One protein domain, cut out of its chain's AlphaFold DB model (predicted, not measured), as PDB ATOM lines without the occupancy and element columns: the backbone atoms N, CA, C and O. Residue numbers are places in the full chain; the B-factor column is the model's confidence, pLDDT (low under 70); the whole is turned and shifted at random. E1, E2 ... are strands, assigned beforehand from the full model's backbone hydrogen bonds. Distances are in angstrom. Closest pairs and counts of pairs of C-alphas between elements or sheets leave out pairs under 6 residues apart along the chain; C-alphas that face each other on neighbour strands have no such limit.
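AT A GLANCE: This is residues 160 to 267 of the 654 residues of an uncharacterized protein of Acidobacteria bacterium (UniProt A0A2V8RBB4). One eight-stranded sheet curls round into a nearly closed, flattened barrel, with E2, E1, E8 and E7 in one leaf facing E5, E6 and E3 in the other, and E4 as the hinge. The edge strands E2 and E3 follow each other along the chain beside the open seam, and the long loop of residues 183 to 197 lies at one end of the barrel. The printed part has 108 residues, no named helix and eight named strands, E1 to E8 along the chain; the sheet order is E2 E1 E8 E7 E4 E5 E6 E3, mixed. The class is all strand, though under half of the residues, 53 of 108, are in named strands. The whole is compact, with a radius of gyration of the C-alphas of 14.1 A and spans of 41 by 31 by 20 A.

IN THESE COORDINATES: The longest strand, E8, residues 257 to 266, spans 28.5 A and ends at C-alpha 266 (37.070, 20.171, 10.921). Beside it are E1, residues 160 to 166, 19.8 A, beginning at C-alpha 160 (39.192, 0.100, 9.632), and E7, residues 240 to 247, 22.4 A. E4 is residues 198 to 205, 21.8 A; E5 residues 210 to 215, 16.9 A; E6 residues 227 to 234, 23.1 A. The short edge strands are E2, residues 174 to 176, and E3, residues 180 to 182.

HOW THE PARTS SIT: The sheet is strongly twisted, and the way across it turns by 323 degrees. E1 and E8 are parallel at 26 degrees, with N 162 and O 261 at 2.9 A. The other neighbours are antiparallel: E2 and E1, a hairpin, have N 165 and O 175 at 2.8 A; E7 and E8, a hairpin, N 242 and O 262 at 2.8 A; E7 and E4, N 243 and O 204 at 2.9 A. E4, E5 and E6 form a meander, each strand the antiparallel neighbour of the one before, with N 203 and O 211 at 2.9 A and N 214 and O 232 at 2.9 A. E3 E4 E5 E6 and E4 E5 E6 E7 are Greek keys, a meander of three whose fourth strand pairs antiparallel with the far one. E6 is staggered, pairing with E3 over residues 228 to 230, where N 229 and O 181 are 2.8 A apart, and with E5 over 231 to 234. E1 and E3 have 1 pair of C-alphas within 8 A, their closest, those of Leu 160 and Val 181, 7.3 A apart.

THE WHOLE: The farthest C-alphas, Pro 169 and Thr 191, are 42.0 A apart. The printed part has no cut. The links E3 to E4 and E5 to E6 are long. The mean pLDDT of the printed part is 72.0; 36 residues are under 70, among them 184 to 198 and 248 to 257.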
ATOM      1  N   LEU A 160      39.793  -0.763   8.623       82.38
ATOM      2  CA  LEU A 160      39.192   0.100   9.632       82.38
ATOM      3  C   LEU A 160      39.131   1.536   9.111       82.38
ATOM      4  O   LEU A 160      40.142   2.071   8.654       82.38
ATOM      5  N   THR A 161      37.956   2.155   9.206       84.62
ATOM      6  CA  THR A 161      37.772   3.581   8.919       84.62
ATOM      7  C   THR A 161      37.495   4.312  10.223       84.62
ATOM      8  O   THR A 161      36.603   3.911  10.965       84.62
ATOM      9  N   VAL A 162      38.249   5.372  10.497       85.62
ATOM     10  CA  VAL A 162      38.115   6.169  11.721       85.62
ATOM     11  C   VAL A 162      37.984   7.644  11.368       85.62
ATOM     12  O   VAL A 162      38.629   8.117  10.437       85.62
ATOM     13  N   HIS A 163      37.176   8.376  12.133       86.81
ATOM     14  CA  HIS A 163      37.009   9.818  11.971       86.81
ATOM     15  C   HIS A 163      37.780  10.579  13.052       86.81
ATOM     16  O   HIS A 163      37.602  10.336  14.250       86.81
ATOM     17  N   ALA A 164      38.619  11.517  12.622       85.00
ATOM     18  CA  ALA A 164      39.317  12.450  13.494       85.00
ATOM     19  C   ALA A 164      38.763  13.862  13.277       85.00
ATOM     20  O   ALA A 164      38.666  14.333  12.145       85.00
ATOM     21  N   TYR A 165      38.426  14.543  14.370       83.50
ATOM     22  CA  TYR A 165      37.848  15.882  14.343       83.50
ATOM     23  C   TYR A 165      38.776  16.904  14.976       83.50
ATOM     24  O   TYR A 165      39.362  16.660  16.036       83.50
ATOM     25  N   ARG A 166      38.851  18.082  14.361       83.31
ATOM     26  CA  ARG A 166      39.571  19.233  14.900       83.31
ATOM     27  C   ARG A 166      38.610  20.337  15.331       83.31
ATOM     28  O   ARG A 166      37.766  20.791  14.563       83.31
ATOM     29  N   TRP A 167      38.774  20.792  16.573       73.81
ATOM     30  CA  TRP A 167      37.930  21.830  17.179       73.81
ATOM     31  C   TRP A 167      38.271  23.245  16.714       73.81
ATOM     32  O   TRP A 167      37.377  24.081  16.609       73.81
ATOM     33  N   LEU A 168      39.547  23.523  16.435       71.88
ATOM     34  CA  LEU A 168      40.039  24.824  15.971       71.88
ATOM     35  C   LEU A 168      40.781  24.649  14.637       71.88
ATOM     36  O   LEU A 168      41.787  23.932  14.625       71.88
ATOM     37  N   PRO A 169      40.358  25.297  13.536       66.81
ATOM     38  CA  PRO A 169      41.052  25.216  12.260       66.81
ATOM     39  C   PRO A 169      42.494  25.696  12.435       66.81
ATOM     40  O   PRO A 169      42.775  26.565  13.261       66.81
ATOM     41  N   PHE A 170      43.415  25.098  11.681       68.12
ATOM     42  CA  PHE A 170      44.864  25.353  11.756       68.12
ATOM     43  C   PHE A 170      45.548  24.957  13.076       68.12
ATOM     44  O   PHE A 170      46.751  25.169  13.218       68.12
ATOM     45  N   SER A 171      44.834  24.349  14.029       71.00
ATOM     46  CA  SER A 171      45.478  23.710  15.181       71.00
ATOM     47  C   SER A 171      45.997  22.312  14.829       71.00
ATOM     48  O   SER A 171      45.499  21.650  13.913       71.00
ATOM     49  N   SER A 172      46.988  21.845  15.587       70.06
ATOM     50  CA  SER A 172      47.468  20.457  15.558       70.06
ATOM     51  C   SER A 172      46.703  19.554  16.536       70.06
ATOM     52  O   SER A 172      47.114  18.421  16.784       70.06
ATOM     53  N   LEU A 173      45.634  20.069  17.156       77.38
ATOM     54  CA  LEU A 173      44.873  19.374  18.191       77.38
ATOM     55  C   LEU A 173      43.723  18.595  17.556       77.38
ATOM     56  O   LEU A 173      42.658  19.142  17.266       77.38
ATOM     57  N   TRP A 174      43.956  17.302  17.368       80.56
ATOM     58  CA  TRP A 174      42.981  16.366  16.826       80.56
ATOM     59  C   TRP A 174      42.379  15.524  17.941       80.56
ATOM     60  O   TRP A 174      43.088  14.973  18.782       80.56
ATOM     61  N   THR A 175      41.058  15.410  17.928       81.00
ATOM     62  CA  THR A 175      40.313  14.494  18.789       81.00
ATOM     63  C   THR A 175      39.807  13.340  17.946       81.00
ATOM     64  O   THR A 175      39.194  13.553  16.903       81.00
ATOM     65  N   CYS A 176      40.064  12.119  18.392       77.75
ATOM     66  CA  CYS A 176      39.531  10.924  17.767       77.75
ATOM     67  C   CYS A 176      38.562  10.263  18.743       77.75
ATOM     68  O   CYS A 176      38.962   9.956  19.863       77.75
ATOM     69  N   GLY A 177      37.299  10.105  18.339       66.50
ATOM     70  CA  GLY A 177      36.254   9.564  19.214       66.50
ATOM     71  C   GLY A 177      36.509   8.102  19.577       66.50
ATOM     72  O   GLY A 177      36.656   7.772  20.748       66.50
ATOM     73  N   GLU A 178      36.628   7.242  18.562       67.81
ATOM     74  CA  GLU A 178      36.832   5.795  18.715       67.81
ATOM     75  C   GLU A 178      38.019   5.324  17.865       67.81
ATOM     76  O   GLU A 178      37.890   4.563  16.907       67.81
ATOM     77  N   CYS A 179      39.216   5.804  18.198       78.00
ATOM     78  CA  CYS A 179      40.448   5.284  17.611       78.00
ATOM     79  C   CYS A 179      40.834   3.970  18.298       78.00
ATOM     80  O   CYS A 179      41.699   3.949  19.173       78.00
ATOM     81  N   ALA A 180      40.196   2.863  17.917       81.00
ATOM     82  CA  ALA A 180      40.580   1.550  18.416       81.00
ATOM     83  C   ALA A 180      40.439   0.452  17.355       81.00
ATOM     84  O   ALA A 180      39.464   0.408  16.608       81.00
ATOM     85  N   VAL A 181      41.421  -0.449  17.293       80.69
ATOM     86  CA  VAL A 181      41.408  -1.597  16.376       80.69
ATOM     87  C   VAL A 181      40.672  -2.759  17.049       80.69
ATOM     88  O   VAL A 181      41.103  -3.189  18.120       80.69
ATOM     89  N   PRO A 182      39.577  -3.282  16.475       79.50
ATOM     90  CA  PRO A 182      38.853  -4.399  17.068       79.50
ATOM     91  C   PRO A 182      39.663  -5.697  16.955       79.50
ATOM     92  O   PRO A 182      40.321  -5.953  15.946       79.50
ATOM     93  N   LEU A 183      39.605  -6.525  17.996       72.12
ATOM     94  CA  LEU A 183      40.391  -7.748  18.148       72.12
ATOM     95  C   LEU A 183      39.495  -8.982  18.220       72.12
ATOM     96  O   LEU A 183      38.410  -8.956  18.803       72.12
ATOM     97  N   ASN A 184      39.993 -10.091  17.683       66.50
ATOM     98  CA  ASN A 184      39.355 -11.397  17.774       66.50
ATOM     99  C   ASN A 184      39.819 -12.133  19.049       66.50
ATOM    100  O   ASN A 184      40.601 -13.080  18.983       66.50
ATOM    101  N   GLY A 185      39.381 -11.643  20.218       62.53
ATOM    102  CA  GLY A 185      39.671 -12.219  21.541       62.53
ATOM    103  C   GLY A 185      40.396 -11.277  22.525       62.53
ATOM    104  O   GLY A 185      40.859 -10.202  22.132       62.53
ATOM    105  N   PRO A 186      40.475 -11.649  23.819       57.94
ATOM    106  CA  PRO A 186      41.135 -10.856  24.859       57.94
ATOM    107  C   PRO A 186      42.664 -10.829  24.692       57.94
ATOM    108  O   PRO A 186      43.267 -11.804  24.245       57.94
ATOM    109  N   LEU A 187      43.294  -9.713  25.071       61.59
ATOM    110  CA  LEU A 187      44.739  -9.512  24.948       61.59
ATOM    111  C   LEU A 187      45.442  -9.996  26.225       61.59
ATOM    112  O   LEU A 187      45.149  -9.506  27.317       61.59
ATOM    113  N   ASP A 188      46.399 -10.921  26.114       55.28
ATOM    114  CA  ASP A 188      47.244 -11.294  27.255       55.28
ATOM    115  C   ASP A 188      48.392 -10.280  27.424       55.28
ATOM    116  O   ASP A 188      49.446 -10.356  26.786       55.28
ATOM    117  N   LEU A 189      48.156  -9.288  28.286       51.97
ATOM    118  CA  LEU A 189      49.070  -8.176  28.578       51.97
ATOM    119  C   LEU A 189      50.343  -8.598  29.338       51.97
ATOM    120  O   LEU A 189      51.254  -7.786  29.481       51.97
ATOM    121  N   LYS A 190      50.426  -9.835  29.855       44.19
ATOM    122  CA  LYS A 190      51.611 -10.318  30.596       44.19
ATOM    123  C   LYS A 190      52.712 -10.875  29.691       44.19
ATOM    124  O   LYS A 190      53.847 -11.001  30.143       44.19
ATOM    125  N   THR A 191      52.387 -11.223  28.447       42.22
ATOM    126  CA  THR A 191      53.256 -12.001  27.542       42.22
ATOM    127  C   THR A 191      53.473 -11.331  26.183       42.22
ATOM    128  O   THR A 191      54.331 -11.754  25.409       42.22
ATOM    129  N   THR A 192      52.759 -10.242  25.892       48.41
ATOM    130  CA  THR A 192      52.984  -9.416  24.702       48.41
ATOM    131  C   THR A 192      54.148  -8.450  24.947       48.41
ATOM    132  O   THR A 192      54.135  -7.665  25.890       48.41
ATOM    133  N   ALA A 193      55.164  -8.467  24.078       44.62
ATOM    134  CA  ALA A 193      56.332  -7.570  24.119       44.62
ATOM    135  C   ALA A 193      55.999  -6.093  23.798       44.62
ATOM    136  O   ALA A 193      56.839  -5.337  23.311       44.62
ATOM    137  N   LEU A 194      54.757  -5.680  24.028       50.84
ATOM    138  CA  LEU A 194      54.259  -4.361  23.710       50.84
ATOM    139  C   LEU A 194      54.393  -3.491  24.969       50.84
ATOM    140  O   LEU A 194      53.749  -3.725  25.989       50.84
ATOM    141  N   ARG A 195      55.259  -2.479  24.904       54.03
ATOM    142  CA  ARG A 195      55.308  -1.385  25.887       54.03
ATOM    143  C   ARG A 195      54.294  -0.309  25.492       54.03
ATOM    144  O   ARG A 195      53.898  -0.234  24.335       54.03
ATOM    145  N   ASN A 196      53.885   0.547  26.427       59.38
ATOM    146  CA  ASN A 196      53.109   1.739  26.068       59.38
ATOM    147  C   ASN A 196      53.867   2.548  24.993       59.38
ATOM    148  O   ASN A 196      55.091   2.662  25.076       59.38
ATOM    149  N   ASP A 197      53.144   3.117  24.024       64.69
ATOM    150  CA  ASP A 197      53.675   3.975  22.949       64.69
ATOM    151  C   ASP A 197      54.486   3.259  21.847       64.69
ATOM    152  O   ASP A 197      55.407   3.823  21.255       64.69
ATOM    153  N   VAL A 198      54.150   2.001  21.536       69.25
ATOM    154  CA  VAL A 198      54.758   1.277  20.401       69.25
ATOM    155  C   VAL A 198      54.219   1.832  19.071       69.25
ATOM    156  O   VAL A 198      52.996   1.900  18.900       69.25
ATOM    157  N   PRO A 199      55.088   2.186  18.102       70.62
ATOM    158  CA  PRO A 199      54.655   2.578  16.764       70.62
ATOM    159  C   PRO A 199      54.106   1.366  15.999       70.62
ATOM    160  O   PRO A 199      54.825   0.401  15.746       70.62
ATOM    161  N   LEU A 200      52.835   1.433  15.601       71.50
ATOM    162  CA  LEU A 200      52.146   0.395  14.823       71.50
ATOM    163  C   LEU A 200      52.300   0.611  13.312       71.50
ATOM    164  O   LEU A 200      52.232  -0.334  12.531       71.50
ATOM    165  N   GLY A 201      52.508   1.850  12.869       76.19
ATOM    166  CA  GLY A 201      52.648   2.167  11.450       76.19
ATOM    167  C   GLY A 201      52.529   3.656  11.153       76.19
ATOM    168  O   GLY A 201      52.408   4.479  12.060       76.19
ATOM    169  N   GLY A 202      52.571   3.989   9.865       80.12
ATOM    170  CA  GLY A 202      52.352   5.341   9.359       80.12
ATOM    171  C   GLY A 202      51.184   5.371   8.381       80.12
ATOM    172  O   GLY A 202      50.993   4.428   7.612       80.12
ATOM    173  N   ILE A 203      50.424   6.459   8.417       82.44
ATOM    174  CA  ILE A 203      49.360   6.782   7.464       82.44
ATOM    175  C   ILE A 203      49.765   8.019   6.666       82.44
ATOM    176  O   ILE A 203      50.429   8.909   7.201       82.44
ATOM    177  N   GLN A 204      49.389   8.070   5.390       82.81
ATOM    178  CA  GLN A 204      49.739   9.166   4.486       82.81
ATOM    179  C   GLN A 204      48.515   9.647   3.707       82.81
ATOM    180  O   GLN A 204      47.651   8.854   3.333       82.81
ATOM    181  N   ASN A 205      48.456  10.950   3.458       82.56
ATOM    182  CA  ASN A 205      47.486  11.588   2.575       82.56
ATOM    183  C   ASN A 205      48.110  11.772   1.176       82.56
ATOM    184  O   ASN A 205      49.324  11.916   1.024       82.56
ATOM    185  N   LYS A 206      47.269  11.818   0.140       73.94
ATOM    186  CA  LYS A 206      47.637  12.114  -1.256       73.94
ATOM    187  C   LYS A 206      48.351  13.458  -1.427       73.94
ATOM    188  O   LYS A 206      49.112  13.617  -2.373       73.94
ATOM    189  N   GLU A 207      48.116  14.404  -0.522       71.69
ATOM    190  CA  GLU A 207      48.743  15.735  -0.523       71.69
ATOM    191  C   GLU A 207      50.127  15.766   0.159       71.69
ATOM    192  O   GLU A 207      50.737  16.825   0.266       71.69
ATOM    193  N   GLY A 208      50.652  14.610   0.591       66.75
ATOM    194  CA  GLY A 208      51.999  14.475   1.157       66.75
ATOM    195  C   GLY A 208      52.079  14.556   2.684       66.75
ATOM    196  O   GLY A 208      53.166  14.387   3.234       66.75
ATOM    197  N   GLY A 209      50.952  14.771   3.368       76.62
ATOM    198  CA  GLY A 209      50.886  14.737   4.829       76.62
ATOM    199  C   GLY A 209      51.014  13.325   5.393       76.62
ATOM    200  O   GLY A 209      50.534  12.362   4.786       76.62
ATOM    201  N   ALA A 210      51.668  13.181   6.545       79.31
ATOM    202  CA  ALA A 210      51.952  11.884   7.154       79.31
ATOM    203  C   ALA A 210      51.785  11.917   8.674       79.31
ATOM    204  O   ALA A 210      52.319  12.793   9.348       79.31
ATOM    205  N   ALA A 211      51.114  10.906   9.220       83.56
ATOM    206  CA  ALA A 211      50.941  10.740  10.657       83.56
ATOM    207  C   ALA A 211      51.394   9.347  11.103       83.56
ATOM    208  O   ALA A 211      51.274   8.359  10.377       83.56
ATOM    209  N   ALA A 212      51.921   9.266  12.320       81.81
ATOM    210  CA  ALA A 212      52.319   8.016  12.944       81.81
ATOM    211  C   ALA A 212      51.218   7.525  13.890       81.81
ATOM    212  O   ALA A 212      50.587   8.308  14.607       81.81
ATOM    213  N   VAL A 213      50.996   6.213  13.877       83.31
ATOM    214  CA  VAL A 213      49.984   5.536  14.687       83.31
ATOM    215  C   VAL A 213      50.682   4.775  15.799       83.31
ATOM    216  O   VAL A 213      51.516   3.907  15.535       83.31
ATOM    217  N   PHE A 214      50.333   5.096  17.038       79.50
ATOM    218  CA  PHE A 214      50.921   4.509  18.236       79.50
ATOM    219  C   PHE A 214      49.869   3.760  19.032       79.50
ATOM    220  O   PHE A 214      48.735   4.216  19.163       79.50
ATOM    221  N   TRP A 215      50.253   2.641  19.625       77.12
ATOM    222  CA  TRP A 215      49.421   1.977  20.616       77.12
ATOM    223  C   TRP A 215      49.490   2.717  21.958       77.12
ATOM    224  O   TRP A 215      50.579   2.946  22.486       77.12
ATOM    225  N   THR A 216      48.340   3.074  22.538       72.38
ATOM    226  CA  THR A 216      48.296   3.839  23.802       72.38
ATOM    227  C   THR A 216      48.482   2.982  25.053       72.38
ATOM    228  O   THR A 216      48.586   3.529  26.148       72.38
ATOM    229  N   GLY A 217      48.566   1.659  24.899       65.25
ATOM    230  CA  GLY A 217      48.686   0.717  26.007       65.25
ATOM    231  C   GLY A 217      47.338   0.155  26.457       65.25
ATOM    232  O   GLY A 217      46.298   0.807  26.352       65.25
ATOM    233  N   GLY A 218      47.374  -1.072  26.978       66.69
ATOM    234  CA  GLY A 218      46.203  -1.773  27.501       66.69
ATOM    235  C   GLY A 218      45.223  -2.267  26.431       66.69
ATOM    236  O   GLY A 218      45.504  -2.271  25.231       66.69
ATOM    237  N   GLN A 219      44.065  -2.710  26.911       69.19
ATOM    238  CA  GLN A 219      42.931  -3.169  26.117       69.19
ATOM    239  C   GLN A 219      41.685  -2.414  26.580       69.19
ATOM    240  O   GLN A 219      41.470  -2.252  27.782       69.19
ATOM    241  N   SER A 220      40.868  -1.963  25.633       68.50
ATOM    242  CA  SER A 220      39.518  -1.473  25.901       68.50
ATOM    243  C   SER A 220      38.492  -2.518  25.475       68.50
ATOM    244  O   SER A 220      38.788  -3.430  24.703       68.50
ATOM    245  N   VAL A 221      37.279  -2.412  26.004       70.81
ATOM    246  CA  VAL A 221      36.139  -3.227  25.578       70.81
ATOM    247  C   VAL A 221      35.110  -2.268  25.004       70.81
ATOM    248  O   VAL A 221      34.797  -1.256  25.634       70.81
ATOM    249  N   SER A 222      34.634  -2.555  23.796       72.81
ATOM    250  CA  SER A 222      33.583  -1.779  23.147       72.81
ATOM    251  C   SER A 222      32.262  -1.905  23.911       72.81
ATOM    252  O   SER A 222      32.070  -2.823  24.711       72.81
ATOM    253  N   SER A 223      31.306  -1.024  23.618       68.56
ATOM    254  CA  SER A 223      29.929  -1.122  24.130       68.56
ATOM    255  C   SER A 223      29.230  -2.444  23.772       68.56
ATOM    256  O   SER A 223      28.290  -2.842  24.454       68.56
ATOM    257  N   GLU A 224      29.715  -3.146  22.747       70.19
ATOM    258  CA  GLU A 224      29.215  -4.441  22.270       70.19
ATOM    259  C   GLU A 224      29.986  -5.638  22.864       70.19
ATOM    260  O   GLU A 224      29.793  -6.778  22.449       70.19
ATOM    261  N   GLY A 225      30.882  -5.403  23.831       67.94
ATOM    262  CA  GLY A 225      31.681  -6.453  24.472       67.94
ATOM    263  C   GLY A 225      32.895  -6.913  23.655       67.94
ATOM    264  O   GLY A 225      33.543  -7.896  24.019       67.94
ATOM    265  N   ILE A 226      33.230  -6.218  22.564       74.50
ATOM    266  CA  ILE A 226      34.352  -6.570  21.688       74.50
ATOM    267  C   ILE A 226      35.644  -6.000  22.265       74.50
ATOM    268  O   ILE A 226      35.754  -4.815  22.569       74.50
ATOM    269  N   SER A 227      36.651  -6.854  22.374       75.06
ATOM    270  CA  SER A 227      38.016  -6.475  22.725       75.06
ATOM    271  C   SER A 227      38.619  -5.517  21.692       75.06
ATOM    272  O   SER A 227      38.601  -5.798  20.499       75.06
ATOM    273  N   GLN A 228      39.178  -4.395  22.134       79.44
ATOM    274  CA  GLN A 228      39.701  -3.330  21.280       79.44
ATOM    275  C   GLN A 228      41.113  -2.904  21.704       79.44
ATOM    276  O   GLN A 228      41.452  -2.861  22.888       79.44
ATOM    277  N   LEU A 229      41.938  -2.571  20.714       79.00
ATOM    278  CA  LEU A 229      43.286  -2.040  20.879       79.00
ATOM    279  C   LEU A 229      43.258  -0.515  20.673       79.00
ATOM    280  O   LEU A 229      43.149  -0.077  19.526       79.00
ATOM    281  N   PRO A 230      43.348   0.306  21.732       82.31
ATOM    282  CA  PRO A 230      43.278   1.757  21.594       82.31
ATOM    283  C   PRO A 230      44.540   2.306  20.912       82.31
ATOM    284  O   PRO A 230      45.670   1.959  21.267       82.31
ATOM    285  N   VAL A 231      44.354   3.163  19.909       83.75
ATOM    286  CA  VAL A 231      45.440   3.765  19.128       83.75
ATOM    287  C   VAL A 231      45.397   5.288  19.218       83.75
ATOM    288  O   VAL A 231      44.338   5.899  19.308       83.75
ATOM    289  N   SER A 232      46.567   5.920  19.178       83.88
ATOM    290  CA  SER A 232      46.722   7.370  19.102       83.88
ATOM    291  C   SER A 232      47.385   7.770  17.794       83.88
ATOM    292  O   SER A 232      48.284   7.093  17.292       83.88
ATOM    293  N   LEU A 233      46.925   8.889  17.248       85.56
ATOM    294  CA  LEU A 233      47.436   9.481  16.020       85.56
ATOM    295  C   LEU A 233      48.304  10.681  16.399       85.56
ATOM    296  O   LEU A 233      47.841  11.580  17.102       85.56
ATOM    297  N   ARG A 234      49.562  10.709  15.949       81.94
ATOM    298  CA  ARG A 234      50.469  11.850  16.149       81.94
ATOM    299  C   ARG A 234      50.992  12.348  14.808       81.94
ATOM    300  O   ARG A 234      51.364  11.549  13.954       81.94
ATOM    301  N   GLY A 235      51.062  13.667  14.651       77.00
ATOM    302  CA  GLY A 235      51.582  14.301  13.434       77.00
ATOM    303  C   GLY A 235      50.555  14.536  12.323       77.00
ATOM    304  O   GLY A 235      50.961  14.809  11.208       77.00
ATOM    305  N   LEU A 236      49.247  14.462  12.608       79.94
ATOM    306  CA  LEU A 236      48.203  14.890  11.662       79.94
ATOM    307  C   LEU A 236      48.354  16.388  11.347       79.94
ATOM    308  O   LEU A 236      48.128  17.241  12.212       79.94
ATOM    309  N   ASP A 237      48.731  16.696  10.112       75.31
ATOM    310  CA  ASP A 237      49.125  18.023   9.636       75.31
ATOM    311  C   ASP A 237      48.013  18.768   8.879       75.31
ATOM    312  O   ASP A 237      48.028  19.998   8.812       75.31
ATOM    313  N   GLY A 238      46.990  18.061   8.396       75.38
ATOM    314  CA  GLY A 238      45.858  18.668   7.694       75.38
ATOM    315  C   GLY A 238      44.578  17.835   7.702       75.38
ATOM    316  O   GLY A 238      44.567  16.676   8.113       75.38
ATOM    317  N   ALA A 239      43.485  18.442   7.235       80.62
ATOM    318  CA  ALA A 239      42.256  17.715   6.922       80.62
ATOM    319  C   ALA A 239      42.440  16.899   5.631       80.62
ATOM    320  O   ALA A 239      43.225  17.277   4.763       80.62
ATOM    321  N   GLY A 240      41.717  15.791   5.505       81.31
ATOM    322  CA  GLY A 240      41.793  14.897   4.356       81.31
ATOM    323  C   GLY A 240      41.778  13.428   4.752       81.31
ATOM    324  O   GLY A 240      41.735  13.068   5.929       81.31
ATOM    325  N   GLN A 241      41.819  12.574   3.735       85.62
ATOM    326  CA  GLN A 241      41.820  11.133   3.918       85.62
ATOM    327  C   GLN A 241      43.263  10.614   3.978       85.62
ATOM    328  O   GLN A 241      44.025  10.762   3.021       85.62
ATOM    329  N   TYR A 242      43.624   9.992   5.098       84.31
ATOM    330  CA  TYR A 242      44.918   9.352   5.316       84.31
ATOM    331  C   TYR A 242      44.753   7.841   5.248       84.31
ATOM    332  O   TYR A 242      43.895   7.279   5.925       84.31
ATOM    333  N   GLU A 243      45.601   7.171   4.481       84.75
ATOM    334  CA  GLU A 243      45.570   5.719   4.330       84.75
ATOM    335  C   GLU A 243      46.929   5.115   4.699       84.75
ATOM    336  O   GLU A 243      47.987   5.695   4.444       84.75
ATOM    337  N   GLY A 244      46.915   3.941   5.326       82.81
ATOM    338  CA  GLY A 244      48.132   3.206   5.653       82.81
ATOM    339  C   GLY A 244      47.851   1.812   6.196       82.81
ATOM    340  O   GLY A 244      46.706   1.436   6.439       82.81
ATOM    341  N   GLN A 245      48.910   1.028   6.378       80.69
ATOM    342  CA  GLN A 245      48.824  -0.314   6.956       80.69
ATOM    343  C   GLN A 245      49.469  -0.333   8.344       80.69
ATOM    344  O   GLN A 245      50.608   0.105   8.514       80.69
ATOM    345  N   LEU A 246      48.742  -0.865   9.326       75.62
ATOM    346  CA  LEU A 246      49.204  -1.051  10.700       75.62
ATOM    347  C   LEU A 246      49.768  -2.453  10.879       75.62
ATOM    348  O   LEU A 246      49.140  -3.420  10.464       75.62
ATOM    349  N   LYS A 247      50.912  -2.572  11.548       72.81
ATOM    350  CA  LYS A 247      51.509  -3.839  11.975       72.81
ATOM    351  C   LYS A 247      51.207  -4.040  13.455       72.81
ATOM    352  O   LYS A 247      51.599  -3.219  14.277       72.81
ATOM    353  N   LEU A 248      50.504  -5.122  13.783       65.69
ATOM    354  CA  LEU A 248      50.027  -5.394  15.145       65.69
ATOM    355  C   LEU A 248      50.958  -6.311  15.963       65.69
ATOM    356  O   LEU A 248      50.655  -6.601  17.116       65.69
ATOM    357  N   ASP A 249      52.090  -6.744  15.396       58.12
ATOM    358  CA  ASP A 249      53.061  -7.626  16.054       58.12
ATOM    359  C   ASP A 249      54.462  -6.987  16.122       58.12
ATOM    360  O   ASP A 249      54.982  -6.457  15.134       58.12
ATOM    361  N   ALA A 250      55.086  -7.076  17.300       43.53
ATOM    362  CA  ALA A 250      56.452  -6.640  17.576       43.53
ATOM    363  C   ALA A 250      57.514  -7.514  16.874       43.53
ATOM    364  O   ALA A 250      58.649  -7.070  16.707       43.53
ATOM    365  N   ALA A 251      57.163  -8.723  16.411       39.97
ATOM    366  CA  ALA A 251      58.088  -9.645  15.745       39.97
ATOM    367  C   ALA A 251      58.387  -9.319  14.262       39.97
ATOM    368  O   ALA A 251      59.091 -10.070  13.587       39.97
ATOM    369  N   GLY A 252      57.895  -8.199  13.722       38.84
ATOM    370  CA  GLY A 252      58.371  -7.662  12.439       38.84
ATOM    371  C   GLY A 252      57.965  -8.429  11.170       38.84
ATOM    372  O   GLY A 252      58.363  -8.020  10.076       38.84
ATOM    373  N   ASN A 253      57.142  -9.480  11.257       40.12
ATOM    374  CA  ASN A 253      56.684 -10.221  10.079       40.12
ATOM    375  C   ASN A 253      55.410  -9.622   9.457       40.12
ATOM    376  O   ASN A 253      54.416  -9.356  10.124       40.12
ATOM    377  N   LYS A 254      55.443  -9.433   8.130       41.16
ATOM    378  CA  LYS A 254      54.452  -8.724   7.287       41.16
ATOM    379  C   LYS A 254      53.039  -9.346   7.228       41.16
ATOM    380  O   LYS A 254      52.221  -8.876   6.447       41.16
ATOM    381  N   ALA A 255      52.754 -10.408   7.976       42.22
ATOM    382  CA  ALA A 255      51.641 -11.311   7.678       42.22
ATOM    383  C   ALA A 255      50.272 -10.900   8.259       42.22
ATOM    384  O   ALA A 255      49.271 -11.503   7.886       42.22
ATOM    385  N   GLN A 256      50.191  -9.904   9.150       54.44
ATOM    386  CA  GLN A 256      48.930  -9.508   9.805       54.44
ATOM    387  C   GLN A 256      48.807  -7.982   9.907       54.44
ATOM    388  O   GLN A 256      48.974  -7.393  10.976       54.44
ATOM    389  N   GLY A 257      48.594  -7.334   8.757       63.97
ATOM    390  CA  GLY A 257      48.411  -5.886   8.676       63.97
ATOM    391  C   GLY A 257      46.941  -5.481   8.569       63.97
ATOM    392  O   GLY A 257      46.217  -6.069   7.774       63.97
ATOM    393  N   VAL A 258      46.512  -4.458   9.317       75.31
ATOM    394  CA  VAL A 258      45.177  -3.839   9.162       75.31
ATOM    395  C   VAL A 258      45.302  -2.580   8.316       75.31
ATOM    396  O   VAL A 258      46.130  -1.716   8.611       75.31
ATOM    397  N   SER A 259      44.478  -2.446   7.279       81.81
ATOM    398  CA  SER A 259      44.380  -1.208   6.503       81.81
ATOM    399  C   SER A 259      43.596  -0.165   7.300       81.81
ATOM    400  O   SER A 259      42.389  -0.305   7.488       81.81
ATOM    401  N   LEU A 260      44.260   0.902   7.738       83.62
ATOM    402  CA  LEU A 260      43.637   2.030   8.425       83.62
ATOM    403  C   LEU A 260      43.379   3.169   7.431       83.62
ATOM    404  O   LEU A 260      44.300   3.632   6.760       83.62
ATOM    405  N   SER A 261      42.131   3.630   7.376       86.81
ATOM    406  CA  SER A 261      41.722   4.866   6.708       86.81
ATOM    407  C   SER A 261      41.261   5.859   7.770       86.81
ATOM    408  O   SER A 261      40.270   5.613   8.450       86.81
ATOM    409  N   VAL A 262      41.954   6.983   7.917       85.25
ATOM    410  CA  VAL A 262      41.549   8.066   8.817       85.25
ATOM    411  C   VAL A 262      40.992   9.212   7.991       85.25
ATOM    412  O   VAL A 262      41.698   9.776   7.160       85.25
ATOM    413  N   ASP A 263      39.733   9.557   8.227       86.56
ATOM    414  CA  ASP A 263      39.103  10.744   7.662       86.56
ATOM    415  C   ASP A 263      39.215  11.893   8.670       86.56
ATOM    416  O   ASP A 263      38.562  11.896   9.719       86.56
ATOM    417  N   ALA A 264      40.122  12.826   8.387       84.44
ATOM    418  CA  ALA A 264      40.406  13.969   9.239       84.44
ATOM    419  C   ALA A 264      39.620  15.191   8.748       84.44
ATOM    420  O   ALA A 264      39.857  15.689   7.647       84.44
ATOM    421  N   SER A 265      38.709  15.711   9.570       81.88
ATOM    422  CA  SER A 265      37.853  16.849   9.213       81.88
ATOM    423  C   SER A 265      37.747  17.889  10.332       81.88
ATOM    424  O   SER A 265      37.949  17.608  11.516       81.88
ATOM    425  N   ASP A 266      37.446  19.133   9.959       80.75
ATOM    426  CA  ASP A 266      37.070  20.171  10.921       80.75
ATOM    427  C   ASP A 266      35.622  19.962  11.386       80.75
ATOM    428  O   ASP A 266      34.778  19.458  10.642       80.75
ATOM    429  N   ILE A 267      35.303  20.388  12.609       78.75
ATOM    430  CA  ILE A 267      33.915  20.351  13.088       78.75
ATOM    431  C   ILE A 267      32.991  21.216  12.212       78.75
ATOM    432  O   ILE A 267      33.360  22.297  11.746       78.75
TER     433      ILE A 267